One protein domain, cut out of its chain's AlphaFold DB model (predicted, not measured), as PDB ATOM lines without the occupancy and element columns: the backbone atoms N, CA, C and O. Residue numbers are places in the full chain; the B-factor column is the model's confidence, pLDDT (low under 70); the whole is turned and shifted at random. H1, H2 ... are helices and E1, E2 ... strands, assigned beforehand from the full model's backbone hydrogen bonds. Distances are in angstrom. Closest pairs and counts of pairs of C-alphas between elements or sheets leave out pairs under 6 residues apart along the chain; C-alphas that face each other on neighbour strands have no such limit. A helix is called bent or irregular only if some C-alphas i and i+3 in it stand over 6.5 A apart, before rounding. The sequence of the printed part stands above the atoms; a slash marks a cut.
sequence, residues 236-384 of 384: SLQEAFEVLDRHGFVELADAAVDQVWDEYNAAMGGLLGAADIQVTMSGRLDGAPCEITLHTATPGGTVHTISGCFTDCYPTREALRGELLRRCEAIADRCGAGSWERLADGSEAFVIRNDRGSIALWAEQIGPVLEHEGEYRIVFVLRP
ATOM      1  N   SER A 236     -39.170  62.705 -22.721       81.44
ATOM      2  CA  SER A 236     -40.447  63.163 -22.159       81.44
ATOM      3  C   SER A 236     -41.577  62.201 -22.545       81.44
ATOM      4  O   SER A 236     -41.500  61.529 -23.574       81.44
ATOM      5  N   LEU A 237     -42.642  62.135 -21.741       77.25
ATOM      6  CA  LEU A 237     -43.795  61.272 -22.031       77.25
ATOM      7  C   LEU A 237     -44.364  61.497 -23.444       77.25
ATOM      8  O   LEU A 237     -44.669  60.536 -24.142       77.25
ATOM      9  N   GLN A 238     -44.444  62.758 -23.877       71.19
ATOM     10  CA  GLN A 238     -44.941  63.120 -25.203       71.19
ATOM     11  C   GLN A 238     -44.016  62.623 -26.324       71.19
ATOM     12  O   GLN A 238     -44.482  62.024 -27.287       71.19
ATOM     13  N   GLU A 239     -42.702  62.817 -26.200       75.56
ATOM     14  CA  GLU A 239     -41.742  62.308 -27.190       75.56
ATOM     15  C   GLU A 239     -41.746  60.776 -27.236       75.56
ATOM     16  O   GLU A 239     -41.658  60.186 -28.313       75.56
ATOM     17  N   ALA A 240     -41.865  60.124 -26.075       80.38
ATOM     18  CA  ALA A 240     -41.961  58.675 -25.996       80.38
ATOM     19  C   ALA A 240     -43.208  58.159 -26.724       80.38
ATOM     20  O   ALA A 240     -43.112  57.215 -27.509       80.38
ATOM     21  N   PHE A 241     -44.342  58.828 -26.526       70.75
ATOM     22  CA  PHE A 241     -45.588  58.549 -27.225       70.75
ATOM     23  C   PHE A 241     -45.449  58.711 -28.743       70.75
ATOM     24  O   PHE A 241     -45.738  57.783 -29.487       70.75
ATOM     25  N   GLU A 242     -44.927  59.847 -29.215       69.44
ATOM     26  CA  GLU A 242     -44.740  60.123 -30.647       69.44
ATOM     27  C   GLU A 242     -43.769  59.139 -31.324       69.44
ATOM     28  O   GLU A 242     -43.875  58.842 -32.516       69.44
ATOM     29  N   VAL A 243     -42.771  58.636 -30.595       75.56
ATOM     30  CA  VAL A 243     -41.895  57.564 -31.083       75.56
ATOM     31  C   VAL A 243     -42.672  56.252 -31.178       75.56
ATOM     32  O   VAL A 243     -42.650  55.614 -32.226       75.56
ATOM     33  N   LEU A 244     -43.379  55.857 -30.123       75.06
ATOM     34  CA  LEU A 244     -44.109  54.592 -30.073       75.06
ATOM     35  C   LEU A 244     -45.251  54.544 -31.102       75.06
ATOM     36  O   LEU A 244     -45.357  53.558 -31.832       75.06
ATOM     37  N   ASP A 245     -46.011  55.627 -31.256       68.38
ATOM     38  CA  ASP A 245     -47.070  55.791 -32.260       68.38
ATOM     39  C   ASP A 245     -46.538  55.646 -33.694       68.38
ATOM     40  O   ASP A 245     -47.036  54.837 -34.479       68.38
ATOM     41  N   ARG A 246     -45.417  56.308 -34.025       66.88
ATOM     42  CA  ARG A 246     -44.748  56.129 -35.331       66.88
ATOM     43  C   ARG A 246     -44.300  54.691 -35.586       66.88
ATOM     44  O   ARG A 246     -44.193  54.278 -36.741       66.88
ATOM     45  N   HIS A 247     -44.022  53.941 -34.525       69.06
ATOM     46  CA  HIS A 247     -43.678  52.524 -34.572       69.06
ATOM     47  C   HIS A 247     -44.900  51.603 -34.430       69.06
ATOM     48  O   HIS A 247     -44.734  50.388 -34.318       69.06
ATOM     49  N   GLY A 248     -46.118  52.141 -34.523       62.19
ATOM     50  CA  GLY A 248     -47.366  51.383 -34.565       62.19
ATOM     51  C   GLY A 248     -47.864  50.908 -33.201       62.19
ATOM     52  O   GLY A 248     -48.618  49.937 -33.157       62.19
ATOM     53  N   PHE A 249     -47.423  51.535 -32.106       67.12
ATOM     54  CA  PHE A 249     -48.059  51.357 -30.804       67.12
ATOM     55  C   PHE A 249     -49.295  52.247 -30.693       67.12
ATOM     56  O   PHE A 249     -49.248  53.427 -31.010       67.12
ATOM     57  N   VAL A 250     -50.378  51.678 -30.187       66.00
ATOM     58  CA  VAL A 250     -51.657  52.336 -29.955       66.00
ATOM     59  C   VAL A 250     -51.897  52.385 -28.457       66.00
ATOM     60  O   VAL A 250     -51.804  51.360 -27.782       66.00
ATOM     61  N   GLU A 251     -52.198  53.562 -27.926       70.38
ATOM     62  CA  GLU A 251     -52.574  53.724 -26.524       70.38
ATOM     63  C   GLU A 251     -53.820  52.893 -26.183       70.38
ATOM     64  O   GLU A 251     -54.806  52.899 -26.913       70.38
ATOM     65  N   LEU A 252     -53.751  52.142 -25.086       57.72
ATOM     66  CA  LEU A 252     -54.839  51.333 -24.531       57.72
ATOM     67  C   LEU A 252     -55.657  52.099 -23.483       57.72
ATOM     68  O   LEU A 252     -56.600  51.542 -22.924       57.72
ATOM     69  N   ALA A 253     -55.284  53.346 -23.191       54.94
ATOM     70  CA  ALA A 253     -56.032  54.201 -22.291       54.94
ATOM     71  C   ALA A 253     -57.402  54.536 -22.893       54.94
ATOM     72  O   ALA A 253     -57.544  54.940 -24.049       54.94
ATOM     73  N   ASP A 254     -58.419  54.338 -22.065       44.12
ATOM     74  CA  ASP A 254     -59.805  54.646 -22.349       44.12
ATOM     75  C   ASP A 254     -59.962  56.167 -22.236       44.12
ATOM     76  O   ASP A 254     -60.068  56.709 -21.134       44.12
ATOM     77  N   ALA A 255     -59.917  56.884 -23.363       38.56
ATOM     78  CA  ALA A 255     -59.989  58.351 -23.391       38.56
ATOM     79  C   ALA A 255     -61.218  58.913 -22.636       38.56
ATOM     80  O   ALA A 255     -61.217  60.072 -22.223       38.56
ATOM     81  N   ALA A 256     -62.255  58.093 -22.413       34.41
ATOM     82  CA  ALA A 256     -63.425  58.439 -21.612       34.41
ATOM     83  C   ALA A 256     -63.203  58.340 -20.088       34.41
ATOM     84  O   ALA A 256     -63.866  59.049 -19.335       34.41
ATOM     85  N   VAL A 257     -62.297  57.485 -19.607       36.91
ATOM     86  CA  VAL A 257     -62.062  57.253 -18.171       36.91
ATOM     87  C   VAL A 257     -61.055  58.257 -17.617       36.91
ATOM     88  O   VAL A 257     -61.316  58.846 -16.568       36.91
ATOM     89  N   ASP A 258     -59.973  58.538 -18.339       41.41
ATOM     90  CA  ASP A 258     -58.949  59.488 -17.883       41.41
ATOM     91  C   ASP A 258     -59.468  60.929 -17.864       41.41
ATOM     92  O   ASP A 258     -59.257  61.652 -16.891       41.41
ATOM     93  N   GLN A 259     -60.270  61.325 -18.858       37.56
ATOM     94  CA  GLN A 259     -60.893  62.650 -18.871       37.56
ATOM     95  C   GLN A 259     -61.890  62.833 -17.713       37.56
ATOM     96  O   GLN A 259     -61.937  63.894 -17.091       37.56
ATOM     97  N   VAL A 260     -62.652  61.789 -17.366       39.72
ATOM     98  CA  VAL A 260     -63.599  61.821 -16.240       39.72
ATOM     99  C   VAL A 260     -62.868  61.838 -14.899       39.72
ATOM    100  O   VAL A 260     -63.278  62.571 -14.000       39.72
ATOM    101  N   TRP A 261     -61.777  61.083 -14.743       40.12
ATOM    102  CA  TRP A 261     -60.978  61.088 -13.515       40.12
ATOM    103  C   TRP A 261     -60.202  62.389 -13.315       40.12
ATOM    104  O   TRP A 261     -60.155  62.883 -12.187       40.12
ATOM    105  N   ASP A 262     -59.672  62.988 -14.380       42.53
ATOM    106  CA  ASP A 262     -59.009  64.291 -14.329       42.53
ATOM    107  C   ASP A 262     -59.997  65.416 -13.995       42.53
ATOM    108  O   ASP A 262     -59.721  66.253 -13.129       42.53
ATOM    109  N   GLU A 263     -61.193  65.404 -14.593       41.44
ATOM    110  CA  GLU A 263     -62.271  66.341 -14.255       41.44
ATOM    111  C   GLU A 263     -62.759  66.151 -12.806       41.44
ATOM    112  O   GLU A 263     -62.991  67.133 -12.091       41.44
ATOM    113  N   TYR A 264     -62.846  64.906 -12.327       38.22
ATOM    114  CA  TYR A 264     -63.251  64.584 -10.958       38.22
ATOM    115  C   TYR A 264     -62.180  64.969  -9.920       38.22
ATOM    116  O   TYR A 264     -62.503  65.520  -8.866       38.22
ATOM    117  N   ASN A 265     -60.895  64.755 -10.214       40.25
ATOM    118  CA  ASN A 265     -59.779  65.134  -9.341       40.25
ATOM    119  C   ASN A 265     -59.586  66.663  -9.297       40.25
ATOM    120  O   ASN A 265     -59.342  67.233  -8.226       40.25
ATOM    121  N   ALA A 266     -59.790  67.349 -10.428       46.06
ATOM    122  CA  ALA A 266     -59.826  68.809 -10.498       46.06
ATOM    123  C   ALA A 266     -61.005  69.393  -9.697       46.06
ATOM    124  O   ALA A 266     -60.821  70.350  -8.939       46.06
ATOM    125  N   ALA A 267     -62.197  68.787  -9.787       48.50
ATOM    126  CA  ALA A 267     -63.371  69.179  -9.004       48.50
ATOM    127  C   ALA A 267     -63.193  68.950  -7.489       48.50
ATOM    128  O   ALA A 267     -63.765  69.683  -6.680       48.50
ATOM    129  N   MET A 268     -62.361  67.980  -7.099       40.50
ATOM    130  CA  MET A 268     -62.035  67.653  -5.705       40.50
ATOM    131  C   MET A 268     -60.773  68.363  -5.181       40.50
ATOM    132  O   MET A 268     -60.291  68.045  -4.094       40.50
ATOM    133  N   GLY A 269     -60.232  69.344  -5.914       40.66
ATOM    134  CA  GLY A 269     -59.122  70.186  -5.457       40.66
ATOM    135  C   GLY A 269     -57.770  69.470  -5.342       40.66
ATOM    136  O   GLY A 269     -56.934  69.893  -4.546       40.66
ATOM    137  N   GLY A 270     -57.557  68.381  -6.091       42.31
ATOM    138  CA  GLY A 270     -56.300  67.621  -6.076       42.31
ATOM    139  C   GLY A 270     -56.077  66.778  -4.811       42.31
ATOM    140  O   GLY A 270     -54.953  66.359  -4.537       42.31
ATOM    141  N   LEU A 271     -57.131  66.530  -4.022       38.66
ATOM    142  CA  LEU A 271     -57.075  65.768  -2.765       38.66
ATOM    143  C   LEU A 271     -56.699  64.287  -2.942       38.66
ATOM    144  O   LEU A 271     -56.309  63.653  -1.963       38.66
ATOM    145  N   LEU A 272     -56.796  63.743  -4.160       41.69
ATOM    146  CA  LEU A 272     -56.476  62.341  -4.455       41.69
ATOM    147  C   LEU A 272     -54.977  62.094  -4.710       41.69
ATOM    148  O   LEU A 272     -54.576  60.950  -4.900       41.69
ATOM    149  N   GLY A 273     -54.140  63.135  -4.638       41.50
ATOM    150  CA  GLY A 273     -52.723  63.045  -4.990       41.50
ATOM    151  C   GLY A 273     -52.516  62.974  -6.506       41.50
ATOM    152  O   GLY A 273     -53.442  62.690  -7.266       41.50
ATOM    153  N   ALA A 274     -51.302  63.288  -6.960       41.69
ATOM    154  CA  ALA A 274     -50.917  63.022  -8.340       41.69
ATOM    155  C   ALA A 274     -50.855  61.499  -8.503       41.69
ATOM    156  O   ALA A 274     -50.001  60.862  -7.889       41.69
ATOM    157  N   ALA A 275     -51.794  60.917  -9.250       44.16
ATOM    158  CA  ALA A 275     -51.670  59.532  -9.674       44.16
ATOM    159  C   ALA A 275     -50.360  59.395 -10.462       44.16
ATOM    160  O   ALA A 275     -50.034  60.278 -11.260       44.16
ATOM    161  N   ASP A 276     -49.595  58.329 -10.220       48.28
ATOM    162  CA  ASP A 276     -48.490  57.971 -11.108       48.28
ATOM    163  C   ASP A 276     -49.078  57.832 -12.516       48.28
ATOM    164  O   ASP A 276     -49.923  56.967 -12.754       48.28
ATOM    165  N   ILE A 277     -48.691  58.722 -13.433       59.66
ATOM    166  CA  ILE A 277     -49.219  58.697 -14.797       59.66
ATOM    167  C   ILE A 277     -48.560  57.524 -15.509       59.66
ATOM    168  O   ILE A 277     -47.365  57.552 -15.832       59.66
ATOM    169  N   GLN A 278     -49.372  56.487 -15.691       68.50
ATOM    170  CA  GLN A 278     -49.056  55.264 -16.399       68.50
ATOM    171  C   GLN A 278     -49.790  55.278 -17.734       68.50
ATOM    172  O   GLN A 278     -51.009  55.153 -17.772       68.50
ATOM    173  N   VAL A 279     -49.048  55.413 -18.830       71.38
ATOM    174  CA  VAL A 279     -49.625  55.302 -20.176       71.38
ATOM    175  C   VAL A 279     -49.433  53.876 -20.650       71.38
ATOM    176  O   VAL A 279     -48.293  53.434 -20.804       71.38
ATOM    177  N   THR A 280     -50.529  53.152 -20.865       77.12
ATOM    178  CA  THR A 280     -50.475  51.789 -21.401       77.12
ATOM    179  C   THR A 280     -50.715  51.824 -22.902       77.12
ATOM    180  O   THR A 280     -51.639  52.482 -23.362       77.12
ATOM    181  N   MET A 281     -49.890  51.130 -23.679       76.81
ATOM    182  CA  MET A 281     -49.973  51.052 -25.134       76.81
ATOM    183  C   MET A 281     -49.815  49.602 -25.591       76.81
ATOM    184  O   MET A 281     -49.031  48.846 -25.025       76.81
ATOM    185  N   SER A 282     -50.515  49.222 -26.650       75.00
ATOM    186  CA  SER A 282     -50.359  47.949 -27.352       75.00
ATOM    187  C   SER A 282     -49.578  48.163 -28.635       75.00
ATOM    188  O   SER A 282     -49.770  49.151 -29.326       75.00
ATOM    189  N   GLY A 283     -48.686  47.251 -28.985       73.69
ATOM    190  CA  GLY A 283     -47.908  47.368 -30.209       73.69
ATOM    191  C   GLY A 283     -47.058  46.137 -30.434       73.69
ATOM    192  O   GLY A 283     -47.475  45.016 -30.133       73.69
ATOM    193  N   ARG A 284     -45.863  46.329 -30.994       80.56
ATOM    194  CA  ARG A 284     -44.907  45.244 -31.225       80.56
ATOM    195  C   ARG A 284     -43.522  45.617 -30.718       80.56
ATOM    196  O   ARG A 284     -43.048  46.720 -30.964       80.56
ATOM    197  N   LEU A 285     -42.852  44.666 -30.083       81.31
ATOM    198  CA  LEU A 285     -41.456  44.759 -29.671       81.31
ATOM    199  C   LEU A 285     -40.668  43.648 -30.365       81.31
ATOM    200  O   LEU A 285     -40.998  42.472 -30.200       81.31
ATOM    201  N   ASP A 286     -39.670  44.025 -31.170       77.81
ATOM    202  CA  ASP A 286     -38.900  43.101 -32.027       77.81
ATOM    203  C   ASP A 286     -39.825  42.156 -32.829       77.81
ATOM    204  O   ASP A 286     -39.709  40.931 -32.822       77.81
ATOM    205  N   GLY A 287     -40.839  42.745 -33.468       70.44
ATOM    206  CA  GLY A 287     -41.829  42.052 -34.293       70.44
ATOM    207  C   GLY A 287     -42.924  41.291 -33.535       70.44
ATOM    208  O   GLY A 287     -43.908  40.878 -34.161       70.44
ATOM    209  N   ALA A 288     -42.827  41.135 -32.215       75.50
ATOM    210  CA  ALA A 288     -43.798  40.384 -31.424       75.50
ATOM    211  C   ALA A 288     -44.836  41.282 -30.738       75.50
ATOM    212  O   ALA A 288     -44.443  42.294 -30.163       75.50
ATOM    213  N   PRO A 289     -46.133  40.918 -30.748       75.12
ATOM    214  CA  PRO A 289     -47.165  41.707 -30.086       75.12
ATOM    215  C   PRO A 289     -46.931  41.807 -28.577       75.12
ATOM    216  O   PRO A 289     -46.653  40.806 -27.911       75.12
ATOM    217  N   CYS A 290     -47.039  43.017 -28.045       78.25
ATOM    218  CA  CYS A 290     -46.865  43.290 -26.628       78.25
ATOM    219  C   CYS A 290     -47.723  44.465 -26.171       78.25
ATOM    220  O   CYS A 290     -48.054  45.353 -26.956       78.25
ATOM    221  N   GLU A 291     -47.989  44.498 -24.877       83.94
ATOM    222  CA  GLU A 291     -48.472  45.674 -24.165       83.94
ATOM    223  C   GLU A 291     -47.313  46.257 -23.360       83.94
ATOM    224  O   GLU A 291     -46.504  45.519 -22.795       83.94
ATOM    225  N   ILE A 292     -47.209  47.579 -23.331       86.81
ATOM    226  CA  ILE A 292     -46.228  48.318 -22.544       86.81
ATOM    227  C   ILE A 292     -46.931  49.379 -21.715       86.81
ATOM    228  O   ILE A 292     -47.906  49.970 -22.154       86.81
ATOM    229  N   THR A 293     -46.391  49.665 -20.545       86.88
ATOM    230  CA  THR A 293     -46.807  50.741 -19.658       86.88
ATOM    231  C   THR A 293     -45.601  51.636 -19.412       86.88
ATOM    232  O   THR A 293     -44.563  51.176 -18.924       86.88
ATOM    233  N   LEU A 294     -45.731  52.908 -19.777       86.25
ATOM    234  CA  LEU A 294     -44.740  53.952 -19.552       86.25
ATOM    235  C   LEU A 294     -44.933  54.519 -18.148       86.25
ATOM    236  O   LEU A 294     -46.015  54.999 -17.825       86.25
ATOM    237  N   HIS A 295     -43.884  54.497 -17.329       84.75
ATOM    238  CA  HIS A 295     -43.907  55.020 -15.964       84.75
ATOM    239  C   HIS A 295     -43.152  56.346 -15.892       84.75
ATOM    240  O   HIS A 295     -41.963  56.418 -16.232       84.75
ATOM    241  N   THR A 296     -43.832  57.384 -15.406       78.75
ATOM    242  CA  THR A 296     -43.278  58.733 -15.209       78.75
ATOM    243  C   THR A 296     -43.407  59.165 -13.747       78.75
ATOM    244  O   THR A 296     -44.351  58.773 -13.073       78.75
ATOM    245  N   ALA A 297     -42.460  59.961 -13.234       72.50
ATOM    246  CA  ALA A 297     -42.505  60.436 -11.842       72.50
ATOM    247  C   ALA A 297     -43.410  61.667 -11.634       72.50
ATOM    248  O   ALA A 297     -43.755  61.997 -10.502       72.50
ATOM    249  N   THR A 298     -43.747  62.388 -12.708       63.38
ATOM    250  CA  THR A 298     -44.590  63.594 -12.691       63.38
ATOM    251  C   THR A 298     -45.353  63.746 -14.012       63.38
ATOM    252  O   THR A 298     -44.857  63.276 -15.037       63.38
ATOM    253  N   PRO A 299     -46.479  64.487 -14.046       54.09
ATOM    254  CA  PRO A 299     -47.171  64.839 -15.290       54.09
ATOM    255  C   PRO A 299     -46.263  65.569 -16.284       54.09
ATOM    256  O   PRO A 299     -45.610  66.548 -15.925       54.09
ATOM    257  N   GLY A 300     -46.184  65.064 -17.521       57.84
ATOM    258  CA  GLY A 300     -45.245  65.552 -18.546       57.84
ATOM    259  C   GLY A 300     -43.771  65.244 -18.246       57.84
ATOM    260  O   GLY A 300     -42.876  65.792 -18.888       57.84
ATOM    261  N   GLY A 301     -43.518  64.395 -17.248       71.25
ATOM    262  CA  GLY A 301     -42.192  63.995 -16.811       71.25
ATOM    263  C   GLY A 301     -41.507  63.039 -17.780       71.25
ATOM    264  O   GLY A 301     -42.040  62.627 -18.812       71.25
ATOM    265  N   THR A 302     -40.279  62.695 -17.428       84.25
ATOM    266  CA  THR A 302     -39.446  61.782 -18.199       84.25
ATOM    267  C   THR A 302     -39.862  60.333 -17.953       84.25
ATOM    268  O   THR A 302     -40.168  59.956 -16.821       84.25
ATOM    269  N   VAL A 303     -39.848  59.498 -18.991       83.44
ATOM    270  CA  VAL A 303     -40.099  58.060 -18.849       83.44
ATOM    271  C   VAL A 303     -38.886  57.401 -18.193       83.44
ATOM    272  O   VAL A 303     -37.801  57.346 -18.775       83.44
ATOM    273  N   HIS A 304     -39.064  56.907 -16.966       84.56
ATOM    274  CA  HIS A 304     -37.987  56.302 -16.168       84.56
ATOM    275  C   HIS A 304     -38.042  54.779 -16.152       84.56
ATOM    276  O   HIS A 304     -37.081  54.117 -15.772       84.56
ATOM    277  N   THR A 305     -39.189  54.193 -16.461       86.81
ATOM    278  CA  THR A 305     -39.351  52.744 -16.502       86.81
ATOM    279  C   THR A 305     -40.422  52.418 -17.521       86.81
ATOM    280  O   THR A 305     -41.413  53.132 -17.633       86.81
ATOM    281  N   ILE A 306     -40.221  51.335 -18.261       88.44
ATOM    282  CA  ILE A 306     -41.240  50.775 -19.142       88.44
ATOM    283  C   ILE A 306     -41.412  49.325 -18.734       88.44
ATOM    284  O   ILE A 306     -40.461  48.551 -18.807       88.44
ATOM    285  N   SER A 307     -42.594  48.963 -18.255       90.56
ATOM    286  CA  SER A 307     -42.950  47.563 -18.022       90.56
ATOM    287  C   SER A 307     -43.792  47.074 -19.178       90.56
ATOM    288  O   SER A 307     -44.563  47.848 -19.723       90.56
ATOM    289  N   GLY A 308     -43.712  45.806 -19.533       89.81
ATOM    290  CA  GLY A 308     -44.582  45.265 -20.556       89.81
ATOM    291  C   GLY A 308     -44.716  43.765 -20.474       89.81
ATOM    292  O   GLY A 308     -44.017  43.085 -19.719       89.81
ATOM    293  N   CYS A 309     -45.639  43.251 -21.266       85.81
ATOM    294  CA  CYS A 309     -45.846  41.831 -21.432       85.81
ATOM    295  C   CYS A 309     -46.076  41.502 -22.902       85.81
ATOM    296  O   CYS A 309     -46.696  42.259 -23.645       85.81
ATOM    297  N   PHE A 310     -45.549  40.364 -23.339       83.19
ATOM    298  CA  PHE A 310     -45.951  39.805 -24.622       83.19
ATOM    299  C   PHE A 310     -47.347  39.197 -24.475       83.19
ATOM    300  O   PHE A 310     -47.655  38.603 -23.442       83.19
ATOM    301  N   THR A 311     -48.181  39.342 -25.505       73.81
ATOM    302  CA  THR A 311     -49.594  38.923 -25.450       73.81
ATOM    303  C   THR A 311     -49.778  37.404 -25.482       73.81
ATOM    304  O   THR A 311     -50.870  36.912 -25.222       73.81
ATOM    305  N   ASP A 312     -48.734  36.653 -25.848       72.06
ATOM    306  CA  ASP A 312     -48.775  35.193 -25.899       72.06
ATOM    307  C   ASP A 312     -48.786  34.597 -24.480       72.06
ATOM    308  O   ASP A 312     -47.872  34.833 -23.680       72.06
ATOM    309  N   CYS A 313     -49.793  33.768 -24.197       73.75
ATOM    310  CA  CYS A 313     -49.915  32.998 -22.959       73.75
ATOM    311  C   CYS A 313     -49.548  31.524 -23.181       73.75
ATOM    312  O   CYS A 313     -49.806  30.940 -24.235       73.75
ATOM    313  N   TYR A 314     -48.971  30.901 -22.157       74.19
ATOM    314  CA  TYR A 314     -48.453  29.538 -22.196       74.19
ATOM    315  C   TYR A 314     -49.036  28.709 -21.051       74.19
ATOM    316  O   TYR A 314     -49.010  29.155 -19.909       74.19
ATOM    317  N   PRO A 315     -49.485  27.470 -21.297       64.62
ATOM    318  CA  PRO A 315     -50.173  26.668 -20.281       64.62
ATOM    319  C   PRO A 315     -49.250  26.168 -19.158       64.62
ATOM    320  O   PRO A 315     -49.716  25.753 -18.101       64.62
ATOM    321  N   THR A 316     -47.932  26.152 -19.388       72.06
ATOM    322  CA  THR A 316     -46.935  25.735 -18.397       72.06
ATOM    323  C   THR A 316     -45.657  26.561 -18.528       72.06
ATOM    324  O   THR A 316     -45.306  27.045 -19.608       72.06
ATOM    325  N   ARG A 317     -44.889  26.652 -17.434       79.69
ATOM    326  CA  ARG A 317     -43.564  27.294 -17.437       79.69
ATOM    327  C   ARG A 317     -42.591  26.615 -18.406       79.69
ATOM    328  O   ARG A 317     -41.733  27.277 -18.984       79.69
ATOM    329  N   GLU A 318     -42.722  25.304 -18.604       79.75
ATOM    330  CA  GLU A 318     -41.912  24.542 -19.560       79.75
ATOM    331  C   GLU A 318     -42.239  24.909 -21.011       79.75
ATOM    332  O   GLU A 318     -41.315  25.079 -21.808       79.75
ATOM    333  N   ALA A 319     -43.522  25.103 -21.340       74.19
ATOM    334  CA  ALA A 319     -43.955  25.542 -22.666       74.19
ATOM    335  C   ALA A 319     -43.449  26.957 -22.995       74.19
ATOM    336  O   ALA A 319     -43.000  27.206 -24.113       74.19
ATOM    337  N   LEU A 320     -43.443  27.857 -22.006       82.81
ATOM    338  CA  LEU A 320     -42.900  29.210 -22.146       82.81
ATOM    339  C   LEU A 320     -41.369  29.233 -22.247       82.81
ATOM    340  O   LEU A 320     -40.811  30.096 -22.920       82.81
ATOM    341  N   ARG A 321     -40.664  28.298 -21.594       84.12
ATOM    342  CA  ARG A 321     -39.193  28.324 -21.474       84.12
ATOM    343  C   ARG A 321     -38.483  28.436 -22.824       84.12
ATOM    344  O   ARG A 321     -37.513  29.182 -22.933       84.12
ATOM    345  N   GLY A 322     -38.950  27.697 -23.830       82.00
ATOM    346  CA  GLY A 322     -38.370  27.732 -25.174       82.00
ATOM    347  C   GLY A 322     -38.552  29.084 -25.865       82.00
ATOM    348  O   GLY A 322     -37.636  29.554 -26.535       82.00
ATOM    349  N   GLU A 323     -39.705  29.727 -25.671       83.19
ATOM    350  CA  GLU A 323     -39.948  31.081 -26.170       83.19
ATOM    351  C   GLU A 323     -39.082  32.104 -25.441       83.19
ATOM    352  O   GLU A 323     -38.417  32.920 -26.076       83.19
ATOM    353  N   LEU A 324     -39.071  32.046 -24.109       88.50
ATOM    354  CA  LEU A 324     -38.324  32.977 -23.275       88.50
ATOM    355  C   LEU A 324     -36.845  32.975 -23.653       88.50
ATOM    356  O   LEU A 324     -36.284  34.043 -23.866       88.50
ATOM    357  N   LEU A 325     -36.240  31.794 -23.816       87.69
ATOM    358  CA  LEU A 325     -34.853  31.677 -24.268       87.69
ATOM    359  C   LEU A 325     -34.640  32.307 -25.645       87.69
ATOM    360  O   LEU A 325     -33.725  33.110 -25.799       87.69
ATOM    361  N   ARG A 326     -35.514  32.018 -26.616       85.75
ATOM    362  CA  ARG A 326     -35.405  32.581 -27.969       85.75
ATOM    363  C   ARG A 326     -35.469  34.107 -27.963       85.75
ATOM    364  O   ARG A 326     -34.710  34.757 -28.673       85.75
ATOM    365  N   ARG A 327     -36.362  34.682 -27.155       87.19
ATOM    366  CA  ARG A 327     -36.483  36.138 -27.004       87.19
ATOM    367  C   ARG A 327     -35.275  36.736 -26.297       87.19
ATOM    368  O   ARG A 327     -34.785  37.773 -26.721       87.19
ATOM    369  N   CYS A 328     -34.771  36.075 -25.256       89.00
ATOM    370  CA  CYS A 328     -33.552  36.496 -24.570       89.00
ATOM    371  C   CYS A 328     -32.357  36.534 -25.531       89.00
ATOM    372  O   CYS A 328     -31.622  37.514 -25.531       89.00
ATOM    373  N   GLU A 329     -32.193  35.508 -26.370       85.50
ATOM    374  CA  GLU A 329     -31.149  35.442 -27.402       85.50
ATOM    375  C   GLU A 329     -31.316  36.555 -28.444       85.50
ATOM    376  O   GLU A 329     -30.376  37.309 -28.677       85.50
ATOM    377  N   ALA A 330     -32.521  36.729 -28.999       84.50
ATOM    378  CA  ALA A 330     -32.795  37.763 -30.000       84.50
ATOM    379  C   ALA A 330     -32.523  39.187 -29.481       84.50
ATOM    380  O   ALA A 330     -31.938  40.010 -30.184       84.50
ATOM    381  N   ILE A 331     -32.902  39.473 -28.231       86.50
ATOM    382  CA  ILE A 331     -32.648  40.775 -27.605       86.50
ATOM    383  C   ILE A 331     -31.161  40.913 -27.248       86.50
ATOM    384  O   ILE A 331     -30.594  41.986 -27.443       86.50
ATOM    385  N   ALA A 332     -30.495  39.855 -26.775       86.75
ATOM    386  CA  ALA A 332     -29.066  39.896 -26.454       86.75
ATOM    387  C   ALA A 332     -28.186  40.133 -27.693       86.75
ATOM    388  O   ALA A 332     -27.229  40.905 -27.632       86.75
ATOM    389  N   ASP A 333     -28.539  39.538 -28.834       84.44
ATOM    390  CA  ASP A 333     -27.838  39.742 -30.106       84.44
ATOM    391  C   ASP A 333     -27.835  41.218 -30.547       84.44
ATOM    392  O   ASP A 333     -26.911  41.663 -31.234       84.44
ATOM    393  N   ARG A 334     -28.845  41.991 -30.131       82.31
ATOM    394  CA  ARG A 334     -28.999  43.414 -30.468       82.31
ATOM    395  C   ARG A 334     -28.480  44.351 -29.383       82.31
ATOM    396  O   ARG A 334     -27.783  45.319 -29.673       82.31
ATOM    397  N   CYS A 335     -28.825  44.072 -28.130       83.75
ATOM    398  CA  CYS A 335     -28.609  44.973 -26.999       83.75
ATOM    399  C   CYS A 335     -27.347  44.657 -26.184       83.75
ATOM    400  O   CYS A 335     -26.986  45.453 -25.311       83.75
ATOM    401  N   GLY A 336     -26.679  43.530 -26.453       85.25
ATOM    402  CA  GLY A 336     -25.463  43.089 -25.776       85.25
ATOM    403  C   GLY A 336     -25.659  41.858 -24.888       85.25
ATOM    404  O   GLY A 336     -26.741  41.291 -24.769       85.25
ATOM    405  N   ALA A 337     -24.575  41.423 -24.243       87.56
ATOM    406  CA  ALA A 337     -24.592  40.217 -23.419       87.56
ATOM    407  C   ALA A 337     -25.516  40.363 -22.195       87.56
ATOM    408  O   ALA A 337     -25.472  41.371 -21.486       87.56
ATOM    409  N   GLY A 338     -26.304  39.321 -21.924       89.06
ATOM    410  CA  GLY A 338     -27.152  39.221 -20.737       89.06
ATOM    411  C   GLY A 338     -26.773  38.054 -19.828       89.06
ATOM    412  O   GLY A 338     -26.040  37.141 -20.216       89.06
ATOM    413  N   SER A 339     -27.288  38.079 -18.602       91.94
ATOM    414  CA  SER A 339     -27.096  37.033 -17.597       91.94
ATOM    415  C   SER A 339     -28.391  36.708 -16.867       91.94
ATOM    416  O   SER A 339     -29.229  37.578 -16.646       91.94
ATOM    417  N   TRP A 340     -28.539  35.449 -16.458       92.62
ATOM    418  CA  TRP A 340     -29.634  35.029 -15.587       92.62
ATOM    419  C   TRP A 340     -29.373  35.476 -14.150       92.62
ATOM    420  O   TRP A 340     -28.331  35.163 -13.572       92.62
ATOM    421  N   GLU A 341     -30.330  36.195 -13.579       93.12
ATOM    422  CA  GLU A 341     -30.290  36.742 -12.230       93.12
ATOM    423  C   GLU A 341     -31.555  36.381 -11.465       93.12
ATOM    424  O   GLU A 341     -32.632  36.201 -12.033       93.12
ATOM    425  N   ARG A 342     -31.423  36.283 -10.142       89.62
ATOM    426  CA  ARG A 342     -32.548  35.986  -9.263       89.62
ATOM    427  C   ARG A 342     -33.139  37.286  -8.727       89.62
ATOM    428  O   ARG A 342     -32.432  38.056  -8.079       89.62
ATOM    429  N   LEU A 343     -34.418  37.517  -9.005       79.75
ATOM    430  CA  LEU A 343     -35.177  38.666  -8.525       79.75
ATOM    431  C   LEU A 343     -35.518  38.524  -7.031       79.75
ATOM    432  O   LEU A 343     -35.394  37.450  -6.434       79.75
ATOM    433  N   ALA A 344     -35.939  39.632  -6.412       75.94
ATOM    434  CA  ALA A 344     -36.223  39.712  -4.974       75.94
ATOM    435  C   ALA A 344     -37.391  38.814  -4.522       75.94
ATOM    436  O   ALA A 344     -37.422  38.375  -3.375       75.94
ATOM    437  N   ASP A 345     -38.321  38.514  -5.427       70.56
ATOM    438  CA  ASP A 345     -39.435  37.579  -5.231       70.56
ATOM    439  C   ASP A 345     -39.032  36.104  -5.443       70.56
ATOM    440  O   ASP A 345     -39.845  35.192  -5.296       70.56
ATOM    441  N   GLY A 346     -37.760  35.850  -5.765       74.88
ATOM    442  CA  GLY A 346     -37.205  34.524  -5.994       74.88
ATOM    443  C   GLY A 346     -37.353  33.999  -7.422       74.88
ATOM    444  O   GLY A 346     -36.846  32.901  -7.677       74.88
ATOM    445  N   SER A 347     -37.988  34.748  -8.330       78.31
ATOM    446  CA  SER A 347     -38.067  34.419  -9.757       78.31
ATOM    447  C   SER A 347     -36.712  34.603 -10.459       78.31
ATOM    448  O   SER A 347     -35.817  35.286  -9.960       78.31
ATOM    449  N   GLU A 348     -36.515  33.932 -11.597       89.69
ATOM    450  CA  GLU A 348     -35.312  34.088 -12.426       89.69
ATOM    451  C   GLU A 348     -35.634  34.970 -13.628       89.69
ATOM    452  O   GLU A 348     -36.573  34.677 -14.373       89.69
ATOM    453  N   ALA A 349     -34.830  36.009 -13.825       92.31
ATOM    454  CA  ALA A 349     -34.919  36.927 -14.946       92.31
ATOM    455  C   ALA A 349     -33.628  36.908 -15.759       92.31
ATOM    456  O   ALA A 349     -32.533  36.800 -15.211       92.31
ATOM    457  N   PHE A 350     -33.751  37.051 -17.071       94.38
ATOM    458  CA  PHE A 350     -32.623  37.326 -17.942       94.38
ATOM    459  C   PHE A 350     -32.430  38.836 -18.034       94.38
ATOM    460  O   PHE A 350     -33.349  39.552 -18.432       94.38
ATOM    461  N   VAL A 351     -31.255  39.318 -17.638       92.06
ATOM    462  CA  VAL A 351     -30.955  40.745 -17.526       92.06
ATOM    463  C   VAL A 351     -29.827  41.115 -18.478       92.06
ATOM    464  O   VAL A 351     -28.728  40.570 -18.388       92.06
ATOM    465  N   ILE A 352     -30.086  42.073 -19.361       90.88
ATOM    466  CA  ILE A 352     -29.093  42.724 -20.219       90.88
ATOM    467  C   ILE A 352     -28.839  44.116 -19.646       90.88
ATOM    468  O   ILE A 352     -29.788  44.824 -19.316       90.88
ATOM    469  N   ARG A 353     -27.568  44.516 -19.522       89.62
ATOM    470  CA  ARG A 353     -27.178  45.876 -19.119       89.62
ATOM    471  C   ARG A 353     -26.269  46.487 -20.172       89.62
ATOM    472  O   ARG A 353     -25.269  45.875 -20.543       89.62
ATOM    473  N   ASN A 354     -26.598  47.691 -20.614       83.50
ATOM    474  CA  ASN A 354     -25.819  48.461 -21.571       83.50
ATOM    475  C   ASN A 354     -25.737  49.938 -21.147       83.50
ATOM    476  O   ASN A 354     -26.115  50.312 -20.040       83.50
ATOM    477  N   ASP A 355     -25.180  50.772 -22.017       80.44
ATOM    478  CA  ASP A 355     -25.020  52.215 -21.827       80.44
ATOM    479  C   ASP A 355     -26.345  52.996 -21.820       80.44
ATOM    480  O   ASP A 355     -26.368  54.142 -21.374       80.44
ATOM    481  N   ARG A 356     -27.439  52.379 -22.285       73.81
ATOM    482  CA  ARG A 356     -28.802  52.933 -22.292       73.81
ATOM    483  C   ARG A 356     -29.660  52.449 -21.119       73.81
ATOM    484  O   ARG A 356     -30.788  52.916 -20.977       73.81
ATOM    485  N   GLY A 357     -29.140  51.522 -20.312       83.75
ATOM    486  CA  GLY A 357     -29.780  51.019 -19.105       83.75
ATOM    487  C   GLY A 357     -29.857  49.498 -19.035       83.75
ATOM    488  O   GLY A 357     -28.908  48.789 -19.373       83.75
ATOM    489  N   SER A 358     -30.969  48.974 -18.527       89.12
ATOM    490  CA  SER A 358     -31.178  47.542 -18.324       89.12
ATOM    491  C   SER A 358     -32.516  47.050 -18.858       89.12
ATOM    492  O   SER A 358     -33.542  47.705 -18.693       89.12
ATOM    493  N   ILE A 359     -32.488  45.863 -19.462       90.94
ATOM    494  CA  ILE A 359     -33.663  45.119 -19.917       90.94
ATOM    495  C   ILE A 359     -33.703  43.821 -19.120       90.94
ATOM    496  O   ILE A 359     -32.765  43.028 -19.187       90.94
ATOM    497  N   ALA A 360     -34.775  43.600 -18.367       92.12
ATOM    498  CA  ALA A 360     -35.017  42.357 -17.644       92.12
ATOM    499  C   ALA A 360     -36.231  41.646 -18.242       92.12
ATOM    500  O   ALA A 360     -37.275  42.272 -18.384       92.12
ATOM    501  N   LEU A 361     -36.111  40.356 -18.560       94.00
ATOM    502  CA  LEU A 361     -37.208  39.510 -19.043       94.00
ATOM    503  C   LEU A 361     -37.391  38.299 -18.133       94.00
ATOM    504  O   LEU A 361     -36.411  37.646 -17.777       94.00
ATOM    505  N   TRP A 362     -38.628  37.955 -17.784       93.44
ATOM    506  CA  TRP A 362     -38.909  36.760 -16.988       93.44
ATOM    507  C   TRP A 362     -40.287  36.169 -17.283       93.44
ATOM    508  O   TRP A 362     -41.105  36.738 -18.006       93.44
ATOM    509  N   ALA A 363     -40.512  34.974 -16.742       89.94
ATOM    510  CA  ALA A 363     -41.796  34.296 -16.792       89.94
ATOM    511  C   ALA A 363     -42.658  34.731 -15.602       89.94
ATOM    512  O   ALA A 363     -42.253  34.538 -14.455       89.94
ATOM    513  N   GLU A 364     -43.850  35.245 -15.870       87.31
ATOM    514  CA  GLU A 364     -44.849  35.574 -14.856       87.31
ATOM    515  C   GLU A 364     -46.032  34.609 -14.968       87.31
ATOM    516  O   GLU A 364     -46.474  34.299 -16.074       87.31
ATOM    517  N   GLN A 365     -46.533  34.125 -13.831       82.69
ATOM    518  CA  GLN A 365     -47.768  33.345 -13.769       82.69
ATOM    519  C   GLN A 365     -48.973  34.290 -13.679       82.69
ATOM    520  O   GLN A 365     -49.003  35.188 -12.841       82.69
ATOM    521  N   ILE A 366     -49.976  34.049 -14.513       72.06
ATOM    522  CA  ILE A 366     -51.257  34.741 -14.580       72.06
ATOM    523  C   ILE A 366     -52.341  33.807 -14.026       72.06
ATOM    524  O   ILE A 366     -52.429  32.639 -14.406       72.06
ATOM    525  N   GLY A 367     -53.193  34.331 -13.142       58.00
ATOM    526  CA  GLY A 367     -54.351  33.612 -12.599       58.00
ATOM    527  C   GLY A 367     -54.096  32.841 -11.289       58.00
ATOM    528  O   GLY A 367     -52.967  32.784 -10.796       58.00
ATOM    529  N   PRO A 368     -55.161  32.297 -10.664       48.62
ATOM    530  CA  PRO A 368     -55.078  31.613  -9.375       48.62
ATOM    531  C   PRO A 368     -54.316  30.282  -9.473       48.62
ATOM    532  O   PRO A 368     -54.448  29.542 -10.444       48.62
ATOM    533  N   VAL A 369     -53.540  29.964  -8.431       52.47
ATOM    534  CA  VAL A 369     -52.718  28.746  -8.338       52.47
ATOM    535  C   VAL A 369     -53.619  27.513  -8.197       52.47
ATOM    536  O   VAL A 369     -53.982  27.128  -7.087       52.47
ATOM    537  N   LEU A 370     -53.987  26.887  -9.313       50.28
ATOM    538  CA  LEU A 370     -54.501  25.518  -9.337       50.28
ATOM    539  C   LEU A 370     -53.340  24.573  -9.660       50.28
ATOM    540  O   LEU A 370     -52.474  24.897 -10.469       50.28
ATOM    541  N   GLU A 371     -53.297  23.421  -8.986       45.72
ATOM    542  CA  GLU A 371     -52.086  22.606  -8.794       45.72
ATOM    543  C   GLU A 371     -51.358  22.166 -10.082       45.72
ATOM    544  O   GLU A 371     -50.185  21.812  -9.991       45.72
ATOM    545  N   HIS A 372     -51.967  22.269 -11.273       46.06
ATOM    546  CA  HIS A 372     -51.331  21.927 -12.556       46.06
ATOM    547  C   HIS A 372     -51.686  22.826 -13.759       46.06
ATOM    548  O   HIS A 372     -51.294  22.501 -14.878       46.06
ATOM    549  N   GLU A 373     -52.363  23.959 -13.560       48.12
ATOM    550  CA  GLU A 373     -52.776  24.863 -14.647       48.12
ATOM    551  C   GLU A 373     -52.585  26.313 -14.196       48.12
ATOM    552  O   GLU A 373     -53.362  26.854 -13.413       48.12
ATOM    553  N   GLY A 374     -51.498  26.929 -14.648       54.69
ATOM    554  CA  GLY A 374     -51.270  28.361 -14.514       54.69
ATOM    555  C   GLY A 374     -50.897  28.873 -15.888       54.69
ATOM    556  O   GLY A 374     -49.966  28.344 -16.488       54.69
ATOM    557  N   GLU A 375     -51.626  29.850 -16.411       70.62
ATOM    558  CA  GLU A 375     -51.194  30.515 -17.633       70.62
ATOM    559  C   GLU A 375     -49.943  31.325 -17.303       70.62
ATOM    560  O   GLU A 375     -49.889  32.017 -16.296       70.62
ATOM    561  N   TYR A 376     -48.894  31.210 -18.103       78.75
ATOM    562  CA  TYR A 376     -47.666  31.975 -17.952       78.75
ATOM    563  C   TYR A 376     -47.523  32.923 -19.134       78.75
ATOM    564  O   TYR A 376     -47.825  32.549 -20.263       78.75
ATOM    565  N   ARG A 377     -46.978  34.113 -18.904       83.19
ATOM    566  CA  ARG A 377     -46.564  35.042 -19.962       83.19
ATOM    567  C   ARG A 377     -45.134  35.491 -19.761       83.19
ATOM    568  O   ARG A 377     -44.562  35.362 -18.677       83.19
ATOM    569  N   ILE A 378     -44.564  36.030 -20.828       87.69
ATOM    570  CA  ILE A 378     -43.265  36.687 -20.770       87.69
ATOM    571  C   ILE A 378     -43.513  38.155 -20.473       87.69
ATOM    572  O   ILE A 378     -44.159  38.855 -21.252       87.69
ATOM    573  N   VAL A 379     -42.965  38.610 -19.358       91.44
ATOM    574  CA  VAL A 379     -42.952  40.018 -18.985       91.44
ATOM    575  C   VAL A 379     -41.549  40.571 -19.103       91.44
ATOM    576  O   VAL A 379     -40.557  39.836 -19.050       91.44
ATOM    577  N   PHE A 380     -41.472  41.879 -19.285       92.62
ATOM    578  CA  PHE A 380     -40.217  42.584 -19.381       92.62
ATOM    579  C   PHE A 380     -40.290  43.952 -18.717       92.62
ATOM    580  O   PHE A 380     -41.350  44.567 -18.610       92.62
ATOM    581  N   VAL A 381     -39.136  44.436 -18.275       91.94
ATOM    582  CA  VAL A 381     -38.966  45.778 -17.728       91.94
ATOM    583  C   VAL A 381     -37.706  46.395 -18.305       91.94
ATOM    584  O   VAL A 381     -36.641  45.778 -18.278       91.94
ATOM    585  N   LEU A 382     -37.831  47.631 -18.780       89.25
ATOM    586  CA  LEU A 382     -36.733  48.483 -19.195       89.25
ATOM    587  C   LEU A 382     -36.538  49.609 -18.179       89.25
ATOM    588  O   LEU A 382     -37.504  50.249 -17.755       89.25
ATOM    589  N   ARG A 383     -35.288  49.850 -17.791       88.19
ATOM    590  CA  ARG A 383     -34.866  50.919 -16.872       88.19
ATOM    591  C   ARG A 383     -33.616  51.608 -17.421       88.19
ATOM    592  O   ARG A 383     -32.864  50.922 -18.104       88.19
ATOM    593  N   PRO A 384     -33.388  52.898 -17.126       78.38
ATOM    594  CA  PRO A 384     -32.155  53.599 -17.470       78.38
ATOM    595  C   PRO A 384     -30.928  53.053 -16.731       78.38
ATOM    596  O   PRO A 384     -31.088  52.270 -15.759       78.38
TER     597      PRO A 384
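What this domain is: This is residues 236 to 384 of the 384 residues of an uncharacterized protein of Alistipes sp. An31A (UniProt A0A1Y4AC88). One strongly twisted sheet of seven strands curls round the long helix H3, while the short helix H1 packs with its first residue by the ends of E2 and E3, and a third helix, H2, reaches away from the body, sticking out with its residues 255 to 261. The printed part has 149 residues, with three named helices and seven named strands in the order H1, H2, E1, E2, E3, H3, E4, E5, E6, E7. The sheet's order is E1, E2, E3, E7, E6, E5, E4, antiparallel throughout, and the class is mixed, helices and strands. The whole is only just compact, close to loose, with a radius of gyration of the C-alphas of 17.4 A and spans of 50 by 41 by 30 A.

How they stand to each other: H1, residues 237 to 246, comes first, followed by H2, residues 255 to 267; the two are apart. E1, residues 278 to 285, and E2, residues 288 to 296, form a hairpin, antiparallel at 153 degrees, with N 281 and O 292 2.8 A apart. Residues 250 to 251, between H1 and H2, form a short antiparallel pairing with residues 281 to 282 of E1. H1 is on the sheet at a height of 8.8 A and lies, only just, over none of its strands, with two of its C-alphas falling on E2. H1 and E1 are near each other, with 11 pairs of C-alphas within 10 A. E2 forms a second hairpin with E3, residues 303 to 314, where N 293 and O 307 are 2.7 A apart. The closest C-alphas of H1 and E3 are those of Leu 237 and Val 303, 5.8 A apart. E1, E2 and E3 are a meander, each strand the antiparallel neighbour of the one before. H3, residues 317 to 335, follows, and the sheet curls round it; H1 and H3 make two layers with the sheet, helices on one face of it. E4, residues 338 to 342, E5, residues 348 to 354, E6, residues 357 to 370, and E7, residues 373 to 383, are a second meander. Within it, N 341 and O 349 of the hairpin E4 and E5 are 2.8 A apart, N 352 and O 359 of the hairpin E5 and E6 are 2.8 A apart, and N 366 and O 375 of the hairpin E6 and E7 are 2.7 A apart. E7 is also the antiparallel neighbour of E3, at 156 degrees, with N 308 and O 380 2.8 A apart. The closest C-alphas of H3 and E7 are those of Arg 317 and Tyr 376, 6.2 A apart; those of H3 and E5 are Cys 328 and Phe 350, 6.7 A apart. H2 is not on the sheet and is apart from H3. In H1 every O i to N i+4 pair is within hydrogen-bond range; in H2 it is 7 of 9 and in H3 12 of 15.

Where its parts are: H1 begins at C-alpha 237 (-43.795, 61.272, -22.031), and H2 measures 18.3 A. E1 bends by 71 degrees at residue 282. E3, 29.9 A long, bends by 53 degrees at residue 311. H3, 25.1 A long from C-alpha 317 (-43.564, 27.294, -17.437), has a kink of 25 degrees near residue 324 and is only just irregular, C-alphas 319 and 322 being 6.50 A apart. E6, 36.8 A long, bends by 57 degrees at residue 367. E7, 31.7 A long, ends at C-alpha 383 (-34.866, 50.919, -16.872).

The domain as a whole: The two C-alphas farthest apart, those of Gly 269 and Gly 322, are 51.2 A apart. The printed part has no cut, and no link is long. The mean pLDDT of the printed part is 72.5; 46 residues are under 70, among them residues 252 to 278 and 367 to 374, and H2 has a mean of 40.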